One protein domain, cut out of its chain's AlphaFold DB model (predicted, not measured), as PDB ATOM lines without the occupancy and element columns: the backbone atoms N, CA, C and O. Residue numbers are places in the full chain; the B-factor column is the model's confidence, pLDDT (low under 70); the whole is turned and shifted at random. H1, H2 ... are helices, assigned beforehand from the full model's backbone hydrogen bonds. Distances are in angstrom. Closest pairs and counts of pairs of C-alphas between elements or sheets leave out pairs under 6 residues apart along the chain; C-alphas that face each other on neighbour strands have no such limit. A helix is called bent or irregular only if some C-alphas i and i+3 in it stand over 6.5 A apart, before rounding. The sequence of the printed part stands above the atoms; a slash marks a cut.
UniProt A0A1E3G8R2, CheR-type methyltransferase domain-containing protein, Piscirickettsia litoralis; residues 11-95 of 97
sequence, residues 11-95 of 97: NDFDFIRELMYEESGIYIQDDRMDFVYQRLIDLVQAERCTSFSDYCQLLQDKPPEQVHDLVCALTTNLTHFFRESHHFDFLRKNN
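What this domain is: This is residues 11 to 95 of the 97 residues of the protein "CheR-type methyltransferase domain-containing protein" of Piscirickettsia litoralis (UniProt A0A1E3G8R2). Picture a small, compact head of four helices, H1 to H4, from which a thin arm sticks far out with one short helix, H5, near its tip. In the head, H3 packs on residues 12 to 16 of H1, while H4 packs on residues 20 to 24 of H1 and on residues 36 to 43 of the kinked helix H2; residues 76 to 95 are the free arm. The printed part has 85 residues with five named helices, in the order H1, H2, H3, H4, H5, and no named strand; its class is all helix. The whole is loose, with a radius of gyration of the C-alphas of 17.3 A, and spans 56 by 27 by 21 A, the arm making the length.

Where its parts are: Start at C-alpha 11, at (39.200, 37.796, -42.765), where H1 begins; it takes residues 11 to 24 and is 19.8 A long from first to last C-alpha. After a tight link of 5 residues look for H2, residues 30 to 46, the longest helix with 17 residues and 25.3 A. H2 is irregular: C-alphas 31 and 34 are 7.6 A apart, and it has a kink of 45 degrees near residue 39. Another tight link of 5 residues brings you to H3, residues 52 to 59, which is 10.6 A long. A tight link of 4 residues follows, and then H4 begins at C-alpha 64, at (29.985, 21.379, -31.214), and runs 15.6 A through residues 64 to 74. From there, watch x fall along a short link of 10 residues to H5, residues 85 to 93, 13.0 A long, which ends at C-alpha 93 at (-10.497, 33.028, -25.538).

How they stand to each other: Begin again with H1. H1 and H2 are close but not clearly touching, about perpendicular at 87 degrees; their closest C-alphas, those of Phe 13 and Met 33, are 6.8 A apart. H1 touches H3 with residues 12 to 16 alone, and the closest C-alphas, those of Asp 12 and Ser 53, are 6.0 A apart. These two run the same way at a shallow tilt of 34.7 degrees, only just short of steep. Look next at residues 20 to 24, the part of H1 that alone touches H4: the C-alphas of Met 20 and Val 71 are the closest at 6.6 A, and the two lines are about perpendicular at 79 degrees. H2 touches H4 with residues 36 to 43 alone, at a steep tilt of 50 degrees, opposite ways; the closest C-alphas, those of Arg 39 and Ala 73, are 5.9 A apart. H3 and H4 are close but not clearly touching, with the C-alphas of Leu 59 and Val 67 closest at 6.9 A. H5 is apart from H1, H2, H3 and H4. On the backbone, each O i to N i+4 pair is within hydrogen-bond range in H1, H3, H4 and H5; in H2 it is 9 of 13.

The domain as a whole: The two C-alphas farthest apart are those of Thr 50 in the head and Lys 93 in the arm, at 56.5 A. Residues 76 to 95, of which 85 to 93 belong to H5, stand free. Without them the body has 65 residues, spans 27 by 23 by 20 A and has a radius of gyration of 10.6 A. The printed part has no cut and no long link. The mean pLDDT of the printed part is 92.8, and you will find one residue under 70, Asn 95.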
ATOM      1  N   ASN A  11      39.248  39.228 -42.457       96.31
ATOM      2  CA  ASN A  11      39.200  37.796 -42.765       96.31
ATOM      3  C   ASN A  11      38.610  36.970 -41.612       96.31
ATOM      4  O   ASN A  11      37.811  36.069 -41.852       96.31
ATOM      5  N   ASP A  12      38.986  37.277 -40.364       96.44
ATOM      6  CA  ASP A  12      38.414  36.602 -39.191       96.44
ATOM      7  C   ASP A  12      36.913  36.907 -39.071       96.44
ATOM      8  O   ASP A  12      36.108  36.019 -38.798       96.44
ATOM      9  N   PHE A  13      36.528  38.167 -39.298       96.88
ATOM     10  CA  PHE A  13      35.131  38.595 -39.273       96.88
ATOM     11  C   PHE A  13      34.298  37.899 -40.353       96.88
ATOM     12  O   PHE A  13      33.204  37.421 -40.056       96.88
ATOM     13  N   ASP A  14      34.817  37.802 -41.577       97.06
ATOM     14  CA  ASP A  14      34.150  37.127 -42.687       97.06
ATOM     15  C   ASP A  14      33.945  35.640 -42.399       97.06
ATOM     16  O   ASP A  14      32.834  35.142 -42.578       97.06
ATOM     17  N   PHE A  15      34.965  34.965 -41.862       97.62
ATOM     18  CA  PHE A  15      34.860  33.569 -41.437       97.62
ATOM     19  C   PHE A  15      33.784  33.379 -40.357       97.62
ATOM     20  O   PHE A  15      32.911  32.523 -40.484       97.62
ATOM     21  N   ILE A  16      33.805  34.206 -39.306       96.75
ATOM     22  CA  ILE A  16      32.816  34.148 -38.219       96.75
ATOM     23  C   ILE A  16      31.404  34.404 -38.754       96.75
ATOM     24  O   ILE A  16      30.456  33.737 -38.341       96.75
ATOM     25  N   ARG A  17      31.246  35.366 -39.667       95.94
ATOM     26  CA  ARG A  17      29.963  35.685 -40.297       95.94
ATOM     27  C   ARG A  17      29.430  34.513 -41.115       95.94
ATOM     28  O   ARG A  17      28.240  34.220 -41.020       95.94
ATOM     29  N   GLU A  18      30.280  33.882 -41.917       96.81
ATOM     30  CA  GLU A  18      29.905  32.728 -42.732       96.81
ATOM     31  C   GLU A  18      29.483  31.558 -41.842       96.81
ATOM     32  O   GLU A  18      28.373  31.048 -41.990       96.81
ATOM     33  N   LEU A  19      30.281  31.238 -40.821       96.81
ATOM     34  CA  LEU A  19      29.949  30.195 -39.853       96.81
ATOM     35  C   LEU A  19      28.633  30.489 -39.113       96.81
ATOM     36  O   LEU A  19      27.782  29.614 -38.977       96.81
ATOM     37  N   MET A  20      28.408  31.730 -38.679       96.00
ATOM     38  CA  MET A  20      27.143  32.127 -38.048       96.00
ATOM     39  C   MET A  20      25.943  31.959 -38.976       96.00
ATOM     40  O   MET A  20      24.870  31.541 -38.527       96.00
ATOM     41  N   TYR A  21      26.108  32.287 -40.256       96.31
ATOM     42  CA  TYR A  21      25.055  32.117 -41.243       96.31
ATOM     43  C   TYR A  21      24.742  30.635 -41.472       96.31
ATOM     44  O   TYR A  21      23.569  30.264 -41.486       96.31
ATOM     45  N   GLU A  22      25.763  29.785 -41.574       96.19
ATOM     46  CA  GLU A  22      25.601  28.338 -41.735       96.19
ATOM     47  C   GLU A  22      24.900  27.678 -40.539       96.19
ATOM     48  O   GLU A  22      23.993  26.870 -40.732       96.19
ATOM     49  N   GLU A  23      25.281  28.035 -39.312       95.31
ATOM     50  CA  GLU A  23      24.808  27.346 -38.102       95.31
ATOM     51  C   GLU A  23      23.479  27.903 -37.561       95.31
ATOM     52  O   GLU A  23      22.717  27.182 -36.916       95.31
ATOM     53  N   SER A  24      23.168  29.182 -37.812       93.75
ATOM     54  CA  SER A  24      21.974  29.842 -37.245       93.75
ATOM     55  C   SER A  24      21.045  30.501 -38.268       93.75
ATOM     56  O   SER A  24      19.932  30.899 -37.917       93.75
ATOM     57  N   GLY A  25      21.481  30.667 -39.520       94.69
ATOM     58  CA  GLY A  25      20.763  31.442 -40.538       94.69
ATOM     59  C   GLY A  25      20.794  32.961 -40.319       94.69
ATOM     60  O   GLY A  25      20.161  33.703 -41.074       94.69
ATOM     61  N   ILE A  26      21.507  33.454 -39.300       93.94
ATOM     62  CA  ILE A  26      21.602  34.884 -38.997       93.94
ATOM     63  C   ILE A  26      22.673  35.520 -39.880       93.94
ATOM     64  O   ILE A  26      23.862  35.244 -39.748       93.94
ATOM     65  N   TYR A  27      22.247  36.431 -40.751       94.25
ATOM     66  CA  TYR A  27      23.158  37.256 -41.536       94.25
ATOM     67  C   TYR A  27      23.651  38.458 -40.720       94.25
ATOM     68  O   TYR A  27      22.860  39.316 -40.316       94.25
ATOM     69  N   ILE A  28      24.964  38.539 -40.500       94.31
ATOM     70  CA  ILE A  28      25.616  39.674 -39.835       94.31
ATOM     71  C   ILE A  28      26.044  40.694 -40.900       94.31
ATOM     72  O   ILE A  28      26.743  40.353 -41.851       94.31
ATOM     73  N   GLN A  29      25.614  41.948 -40.747       94.25
ATOM     74  CA  GLN A  29      25.964  43.043 -41.660       94.25
ATOM     75  C   GLN A  29      27.409  43.525 -41.449       94.25
ATOM     76  O   GLN A  29      27.939  43.433 -40.343       94.25
ATOM     77  N   ASP A  30      28.031  44.072 -42.496       91.56
ATOM     78  CA  ASP A  30      29.443  44.496 -42.489       91.56
ATOM     79  C   ASP A  30      29.745  45.573 -41.430       91.56
ATOM     80  O   ASP A  30      30.820  45.603 -40.835       91.56
ATOM     81  N   ASP A  31      28.772  46.437 -41.137       92.88
ATOM     82  CA  ASP A  31      28.872  47.502 -40.134       92.88
ATOM     83  C   ASP A  31      28.775  46.992 -38.681       92.88
ATOM     84  O   ASP A  31      28.889  47.766 -37.729       92.88
ATOM     85  N   ARG A  32      28.597  45.680 -38.483       92.75
ATOM     86  CA  ARG A  32      28.478  45.033 -37.167       92.75
ATOM     87  C   ARG A  32      29.788  44.428 -36.669       92.75
ATOM     88  O   ARG A  32      29.765  43.714 -35.666       92.75
ATOM     89  N   MET A  33      30.920  44.728 -37.304       94.25
ATOM     90  CA  MET A  33      32.236  44.237 -36.877       94.25
ATOM     91  C   MET A  33      32.546  44.583 -35.412       94.25
ATOM     92  O   MET A  33      32.944  43.707 -34.644       94.25
ATOM     93  N   ASP A  34      32.263  45.817 -34.984       93.50
ATOM     94  CA  ASP A  34      32.449  46.236 -33.588       93.50
ATOM     95  C   ASP A  34      31.548  45.455 -32.617       93.50
ATOM     96  O   ASP A  34      31.963  45.115 -31.508       93.50
ATOM     97  N   PHE A  35      30.319  45.130 -33.032       93.44
ATOM     98  CA  PHE A  35      29.400  44.318 -32.233       93.44
ATOM     99  C   PHE A  35      29.940  42.896 -32.047       93.44
ATOM    100  O   PHE A  35      29.955  42.399 -30.922       93.44
ATOM    101  N   VAL A  36      30.414  42.264 -33.125       95.00
ATOM    102  CA  VAL A  36      31.021  40.925 -33.074       95.00
ATOM    103  C   VAL A  36      32.258  40.940 -32.182       95.00
ATOM    104  O   VAL A  36      32.376  40.116 -31.278       95.00
ATOM    105  N   TYR A  37      33.130  41.933 -32.356       95.00
ATOM    106  CA  TYR A  37      34.322  42.098 -31.534       95.00
ATOM    107  C   TYR A  37      33.996  42.154 -30.033       95.00
ATOM    108  O   TYR A  37      34.573  41.405 -29.247       95.00
ATOM    109  N   GLN A  38      33.053  43.014 -29.628       93.62
ATOM    110  CA  GLN A  38      32.697  43.190 -28.215       93.62
ATOM    111  C   GLN A  38      32.075  41.936 -27.595       93.62
ATOM    112  O   GLN A  38      32.222  41.712 -26.399       93.62
ATOM    113  N   ARG A  39      31.376  41.121 -28.389       93.62
ATOM    114  CA  ARG A  39      30.747  39.883 -27.914       93.62
ATOM    115  C   ARG A  39      31.717  38.716 -27.812       93.62
ATOM    116  O   ARG A  39      31.515  37.848 -26.971       93.62
ATOM    117  N   LEU A  40      32.747  38.698 -28.651       95.19
ATOM    118  CA  LEU A  40      33.660  37.566 -28.748       95.19
ATOM    119  C   LEU A  40      34.980  37.764 -28.011       95.19
ATOM    120  O   LEU A  40      35.649  36.775 -27.747       95.19
ATOM    121  N   ILE A  41      35.368  38.990 -27.647       94.19
ATOM    122  CA  ILE A  41      36.662  39.228 -26.989       94.19
ATOM    123  C   ILE A  41      36.841  38.393 -25.711       94.19
ATOM    124  O   ILE A  41      37.885  37.763 -25.539       94.19
ATOM    125  N   ASP A  42      35.817  38.336 -24.860       91.38
ATOM    126  CA  ASP A  42      35.860  37.569 -23.613       91.38
ATOM    127  C   ASP A  42      35.799  36.058 -23.882       91.38
ATOM    128  O   ASP A  42      36.466  35.284 -23.198       91.38
ATOM    129  N   LEU A  43      35.063  35.639 -24.919       93.62
ATOM    130  CA  LEU A  43      34.960  34.235 -25.327       93.62
ATOM    131  C   LEU A  43      36.300  33.706 -25.862       93.62
ATOM    132  O   LEU A  43      36.779  32.669 -25.417       93.62
ATOM    133  N   VAL A  44      36.957  34.459 -26.747       94.25
ATOM    134  CA  VAL A  44      38.286  34.130 -27.292       94.25
ATOM    135  C   VAL A  44      39.315  33.989 -26.166       94.25
ATOM    136  O   VAL A  44      40.139  33.074 -26.176       94.25
ATOM    137  N   GLN A  45      39.256  34.868 -25.162       91.56
ATOM    138  CA  GLN A  45      40.129  34.784 -23.991       91.56
ATOM    139  C   GLN A  45      39.807  33.574 -23.102       91.56
ATOM    140  O   GLN A  45      40.734  32.939 -22.591       91.56
ATOM    141  N   ALA A  46      38.526  33.235 -22.927       91.88
ATOM    142  CA  ALA A  46      38.091  32.066 -22.164       91.88
ATOM    143  C   ALA A  46      38.568  30.748 -22.803       91.88
ATOM    144  O   ALA A  46      39.057  29.866 -22.094       91.88
ATOM    145  N   GLU A  47      38.557  30.679 -24.136       91.69
ATOM    146  CA  GLU A  47      39.101  29.576 -24.946       91.69
ATOM    147  C   GLU A  47      40.642  29.541 -24.983       91.69
ATOM    148  O   GLU A  47      41.247  28.740 -25.695       91.69
ATOM    149  N   ARG A  48      41.315  30.408 -24.210       91.75
ATOM    150  CA  ARG A  48      42.784  30.520 -24.126       91.75
ATOM    151  C   ARG A  48      43.460  30.813 -25.470       91.75
ATOM    152  O   ARG A  48      44.658  30.564 -25.622       91.75
ATOM    153  N   CYS A  49      42.718  31.369 -26.422       93.00
ATOM    154  CA  CYS A  49      43.246  31.804 -27.706       93.00
ATOM    155  C   CYS A  49      44.014  33.124 -27.539       93.00
ATOM    156  O   CYS A  49      43.648  33.987 -26.736       93.00
ATOM    157  N   THR A  50      45.101  33.295 -28.295       90.94
ATOM    158  CA  THR A  50      45.947  34.500 -28.217       90.94
ATOM    159  C   THR A  50      45.659  35.509 -29.325       90.94
ATOM    160  O   THR A  50      46.164  36.634 -29.283       90.94
ATOM    161  N   SER A  51      44.832  35.119 -30.297       93.50
ATOM    162  CA  SER A  51      44.364  35.932 -31.414       93.50
ATOM    163  C   SER A  51      42.954  35.503 -31.851       93.50
ATOM    164  O   SER A  51      42.511  34.399 -31.530       93.50
ATOM    165  N   PHE A  52      42.246  36.360 -32.598       95.00
ATOM    166  CA  PHE A  52      40.992  35.961 -33.253       95.00
ATOM    167  C   PHE A  52      41.227  34.881 -34.311       95.00
ATOM    168  O   PHE A  52      40.396  33.995 -34.460       95.00
ATOM    169  N   SER A  53      42.376  34.899 -34.985       95.31
ATOM    170  CA  SER A  53      42.727  33.872 -35.964       95.31
ATOM    171  C   SER A  53      42.933  32.493 -35.327       95.31
ATOM    172  O   SER A  53      42.515  31.504 -35.920       95.31
ATOM    173  N   ASP A  54      43.491  32.413 -34.110       95.25
ATOM    174  CA  ASP A  54      43.601  31.153 -33.348       95.25
ATOM    175  C   ASP A  54      42.203  30.578 -33.070       95.25
ATOM    176  O   ASP A  54      41.966  29.379 -33.208       95.25
ATOM    177  N   TYR A  55      41.262  31.456 -32.714       95.56
ATOM    178  CA  TYR A  55      39.877  31.084 -32.456       95.56
ATOM    179  C   TYR A  55      39.147  30.652 -33.736       95.56
ATOM    180  O   TYR A  55      38.480  29.621 -33.746       95.56
ATOM    181  N   CYS A  56      39.331  31.366 -34.850       96.06
ATOM    182  CA  CYS A  56      38.819  30.938 -36.154       96.06
ATOM    183  C   CYS A  56      39.392  29.574 -36.565       96.06
ATOM    184  O   CYS A  56      38.662  28.739 -37.088       96.06
ATOM    185  N   GLN A  57      40.677  29.321 -36.298       95.81
ATOM    186  CA  GLN A  57      41.309  28.033 -36.573       95.81
ATOM    187  C   GLN A  57      40.705  26.905 -35.726       95.81
ATOM    188  O   GLN A  57      40.421  25.840 -36.263       95.81
ATOM    189  N   LEU A  58      40.456  27.145 -34.434       95.25
ATOM    190  CA  LEU A  58      39.756  26.201 -33.553       95.25
ATOM    191  C   LEU A  58      38.358  25.843 -34.083       95.25
ATOM    192  O   LEU A  58      37.920  24.700 -33.973       95.25
ATOM    193  N   LEU A  59      37.670  26.814 -34.681       95.94
ATOM    194  CA  LEU A  59      36.326  26.651 -35.229       95.94
ATOM    195  C   LEU A  59      36.280  25.967 -36.608       95.94
ATOM    196  O   LEU A  59      35.188  25.610 -37.047       95.94
ATOM    197  N   GLN A  60      37.414  25.748 -37.290       94.56
ATOM    198  CA  GLN A  60      37.431  25.136 -38.631       94.56
ATOM    199  C   GLN A  60      36.822  23.732 -38.655       94.56
ATOM    200  O   GLN A  60      36.062  23.408 -39.564       94.56
ATOM    201  N   ASP A  61      37.103  22.925 -37.630       93.75
ATOM    202  CA  ASP A  61      36.569  21.564 -37.502       93.75
ATOM    203  C   ASP A  61      35.145  21.534 -36.914       93.75
ATOM    204  O   ASP A  61      34.606  20.461 -36.638       93.75
ATOM    205  N   LYS A  62      34.530  22.709 -36.710       93.12
ATOM    206  CA  LYS A  62      33.192  22.901 -36.132       93.12
ATOM    207  C   LYS A  62      32.945  22.077 -34.858       93.12
ATOM    208  O   LYS A  62      31.970  21.321 -34.788       93.12
ATOM    209  N   PRO A  63      33.807  22.190 -33.831       95.56
ATOM    210  CA  PRO A  63      33.594  21.446 -32.604       95.56
ATOM    211  C   PRO A  63      32.287  21.926 -31.925       95.56
ATOM    212  O   PRO A  63      32.084  23.135 -31.772       95.56
ATOM    213  N   PRO A  64      31.365  21.011 -31.550       94.50
ATOM    214  CA  PRO A  64      29.985  21.379 -31.214       94.50
ATOM    215  C   PRO A  64      29.831  22.387 -30.071       94.50
ATOM    216  O   PRO A  64      28.922  23.212 -30.106       94.50
ATOM    217  N   GLU A  65      30.698  22.322 -29.059       95.44
ATOM    218  CA  GLU A  65      30.644  23.198 -27.882       95.44
ATOM    219  C   GLU A  65      31.026  24.639 -28.245       95.44
ATOM    220  O   GLU A  65      30.257  25.564 -28.006       95.44
ATOM    221  N   GLN A  66      32.147  24.833 -28.941       95.12
ATOM    222  CA  GLN A  66      32.628  26.160 -29.330       95.12
ATOM    223  C   GLN A  66      31.710  26.813 -30.368       95.12
ATOM    224  O   GLN A  66      31.517  28.027 -30.347       95.12
ATOM    225  N   VAL A  67      31.124  26.015 -31.269       95.44
ATOM    226  CA  VAL A  67      30.110  26.502 -32.216       95.44
ATOM    227  C   VAL A  67      28.847  26.937 -31.472       95.44
ATOM    228  O   VAL A  67      28.298  28.001 -31.763       95.44
ATOM    229  N   HIS A  68      28.396  26.161 -30.483       94.94
ATOM    230  CA  HIS A  68      27.263  26.550 -29.647       94.94
ATOM    231  C   HIS A  68      27.534  27.864 -28.903       94.94
ATOM    232  O   HIS A  68      26.694  28.768 -28.928       94.94
ATOM    233  N   ASP A  69      28.712  28.001 -28.299       94.94
ATOM    234  CA  ASP A  69      29.093  29.194 -27.547       94.94
ATOM    235  C   ASP A  69      29.221  30.426 -28.445       94.94
ATOM    236  O   ASP A  69      28.753  31.506 -28.073       94.94
ATOM    237  N   LEU A  70      29.753  30.268 -29.661       95.81
ATOM    238  CA  LEU A  70      29.769  31.314 -30.684       95.81
ATOM    239  C   LEU A  70      28.350  31.820 -30.984       95.81
ATOM    240  O   LEU A  70      28.083  33.025 -30.931       95.81
ATOM    241  N   VAL A  71      27.427  30.898 -31.278       95.50
ATOM    242  CA  VAL A  71      26.033  31.229 -31.602       95.50
ATOM    243  C   VAL A  71      25.356  31.909 -30.412       95.50
ATOM    244  O   VAL A  71      24.702  32.941 -30.573       95.50
ATOM    245  N   CYS A  72      25.547  31.398 -29.199       93.75
ATOM    246  CA  CYS A  72      25.012  31.997 -27.978       93.75
ATOM    247  C   CYS A  72      25.575  33.401 -27.711       93.75
ATOM    248  O   CYS A  72      24.823  34.292 -27.310       93.75
ATOM    249  N   ALA A  73      26.863  33.632 -27.968       94.00
ATOM    250  CA  ALA A  73      27.504  34.930 -27.766       94.00
ATOM    251  C   ALA A  73      26.993  36.006 -28.741       94.00
ATOM    252  O   ALA A  73      26.876  37.182 -28.371       94.00
ATOM    253  N   LEU A  74      26.666  35.614 -29.976       94.25
ATOM    254  CA  LEU A  74      26.238  36.524 -31.044       94.25
ATOM    255  C   LEU A  74      24.716  36.651 -31.195       94.25
ATOM    256  O   LEU A  74      24.239  37.555 -31.886       94.25
ATOM    257  N   THR A  75      23.937  35.808 -30.518       90.75
ATOM    258  CA  THR A  75      22.472  35.891 -30.492       90.75
ATOM    259  C   THR A  75      21.966  36.781 -29.355       90.75
ATOM    260  O   THR A  75      22.621  37.011 -28.340       90.75
ATOM    261  N   THR A  76      20.765  37.344 -29.523       82.19
ATOM    262  CA  THR A  76      20.106  38.143 -28.478       82.19
ATOM    263  C   THR A  76      18.958  37.353 -27.865       82.19
ATOM    264  O   THR A  76      17.834  37.382 -28.361       82.19
ATOM    265  N   ASN A  77      19.227  36.695 -26.740       79.56
ATOM    266  CA  ASN A  77      18.237  35.928 -25.978       79.56
ATOM    267  C   ASN A  77      17.391  36.826 -25.052       79.56
ATOM    268  O   ASN A  77      17.268  36.572 -23.855       79.56
ATOM    269  N   LEU A  78      16.818  37.915 -25.583       82.19
ATOM    270  CA  LEU A  78      15.957  38.811 -24.802       82.19
ATOM    271  C   LEU A  78      14.560  38.200 -24.640       82.19
ATOM    272  O   LEU A  78      13.769  38.138 -25.586       82.19
ATOM    273  N   THR A  79      14.233  37.801 -23.415       87.06
ATOM    274  CA  THR A  79      12.931  37.234 -23.060       87.06
ATOM    275  C   THR A  79      12.424  37.786 -21.729       87.06
ATOM    276  O   THR A  79      13.204  38.246 -20.898       87.06
ATOM    277  N   HIS A  80      11.107  37.773 -21.542       90.12
ATOM    278  CA  HIS A  80      10.449  38.078 -20.274       90.12
ATOM    279  C   HIS A  80       9.111  37.337 -20.185       90.12
ATOM    280  O   HIS A  80       8.498  37.002 -21.202       90.12
ATOM    281  N   PHE A  81       8.652  37.075 -18.959       93.38
ATOM    282  CA  PHE A  81       7.359  36.432 -18.728       93.38
ATOM    283  C   PHE A  81       6.213  37.280 -19.288       93.38
ATOM    284  O   PHE A  81       6.195  38.495 -19.110       93.38
ATOM    285  N   PHE A  82       5.253  36.617 -19.939       89.56
ATOM    286  CA  PHE A  82       4.102  37.248 -20.599       89.56
ATOM    287  C   PHE A  82       4.469  38.297 -21.661       89.56
ATOM    288  O   PHE A  82       3.725  39.257 -21.868       89.56
ATOM    289  N   ARG A  83       5.596  38.104 -22.362       91.31
ATOM    290  CA  ARG A  83       5.939  38.895 -23.550       91.31
ATOM    291  C   ARG A  83       4.793  38.858 -24.557       91.31
ATOM    292  O   ARG A  83       4.374  37.778 -24.955       91.31
ATOM    293  N   GLU A  84       4.309  40.029 -24.964       92.12
ATOM    294  CA  GLU A  84       3.086  40.176 -25.769       92.12
ATOM    295  C   GLU A  84       1.840  39.568 -25.086       92.12
ATOM    296  O   GLU A  84       1.186  38.669 -25.615       92.12
ATOM    297  N   SER A  85       1.498  40.058 -23.887       91.62
ATOM    298  CA  SER A  85       0.427  39.517 -23.023       91.62
ATOM    299  C   SER A  85      -0.929  39.300 -23.718       91.62
ATOM    300  O   SER A  85      -1.631  38.336 -23.414       91.62
ATOM    301  N   HIS A  86      -1.273  40.130 -24.704       91.25
ATOM    302  CA  HIS A  86      -2.507  40.012 -25.486       91.25
ATOM    303  C   HIS A  86      -2.612  38.690 -26.277       91.25
ATOM    304  O   HIS A  86      -3.719  38.193 -26.495       91.25
ATOM    305  N   HIS A  87      -1.490  38.065 -26.656       91.88
ATOM    306  CA  HIS A  87      -1.495  36.730 -27.264       91.88
ATOM    307  C   HIS A  87      -2.029  35.660 -26.299       91.88
ATOM    308  O   HIS A  87      -2.727  34.736 -26.716       91.88
ATOM    309  N   PHE A  88      -1.767  35.800 -24.997       91.75
ATOM    310  CA  PHE A  88      -2.257  34.867 -23.979       91.75
ATOM    311  C   PHE A  88      -3.760  35.033 -23.736       91.75
ATOM    312  O   PHE A  88      -4.457  34.047 -23.487       91.75
ATOM    313  N   ASP A  89      -4.277  36.258 -23.842       90.25
ATOM    314  CA  ASP A  89      -5.718  36.512 -23.790       90.25
ATOM    315  C   ASP A  89      -6.434  35.919 -25.013       90.25
ATOM    316  O   ASP A  89      -7.497  35.311 -24.871       90.25
ATOM    317  N   PHE A  90      -5.824  36.011 -26.203       90.88
ATOM    318  CA  PHE A  90      -6.328  35.350 -27.409       90.88
ATOM    319  C   PHE A  90      -6.355  33.822 -27.261       90.88
ATOM    320  O   PHE A  90      -7.387  33.208 -27.535       90.88
ATOM    321  N   LEU A  91      -5.264  33.203 -26.798       90.12
ATOM    322  CA  LEU A  91      -5.205  31.753 -26.564       90.12
ATOM    323  C   LEU A  91      -6.290  31.288 -25.585       90.12
ATOM    324  O   LEU A  91      -6.995  30.320 -25.862       90.12
ATOM    325  N   ARG A  92      -6.484  32.022 -24.480       89.50
ATOM    326  CA  ARG A  92      -7.522  31.726 -23.480       89.50
ATOM    327  C   ARG A  92      -8.935  31.825 -24.053       89.50
ATOM    328  O   ARG A  92      -9.803  31.051 -23.674       89.50
ATOM    329  N   LYS A  93      -9.176  32.791 -24.942       88.06
ATOM    330  CA  LYS A  93     -10.497  33.028 -25.538       88.06
ATOM    331  C   LYS A  93     -10.865  31.992 -26.602       88.06
ATOM    332  O   LYS A  93     -12.046  31.703 -26.764       88.06
ATOM    333  N   ASN A  94      -9.885  31.464 -27.335       82.50
ATOM    334  CA  ASN A  94     -10.135  30.612 -28.498       82.50
ATOM    335  C   ASN A  94     -10.085  29.103 -28.216       82.50
ATOM    336  O   ASN A  94     -10.187  28.356 -29.181       82.50
ATOM    337  N   ASN A  95      -9.964  28.660 -26.949       61.62
ATOM    338  CA  ASN A  95      -9.993  27.244 -26.531       61.62
ATOM    339  C   ASN A  95      -9.354  26.305 -27.569       61.62
ATOM    340  O   ASN A  95     -10.008  25.402 -28.086       61.62
TER     341      ASN A  95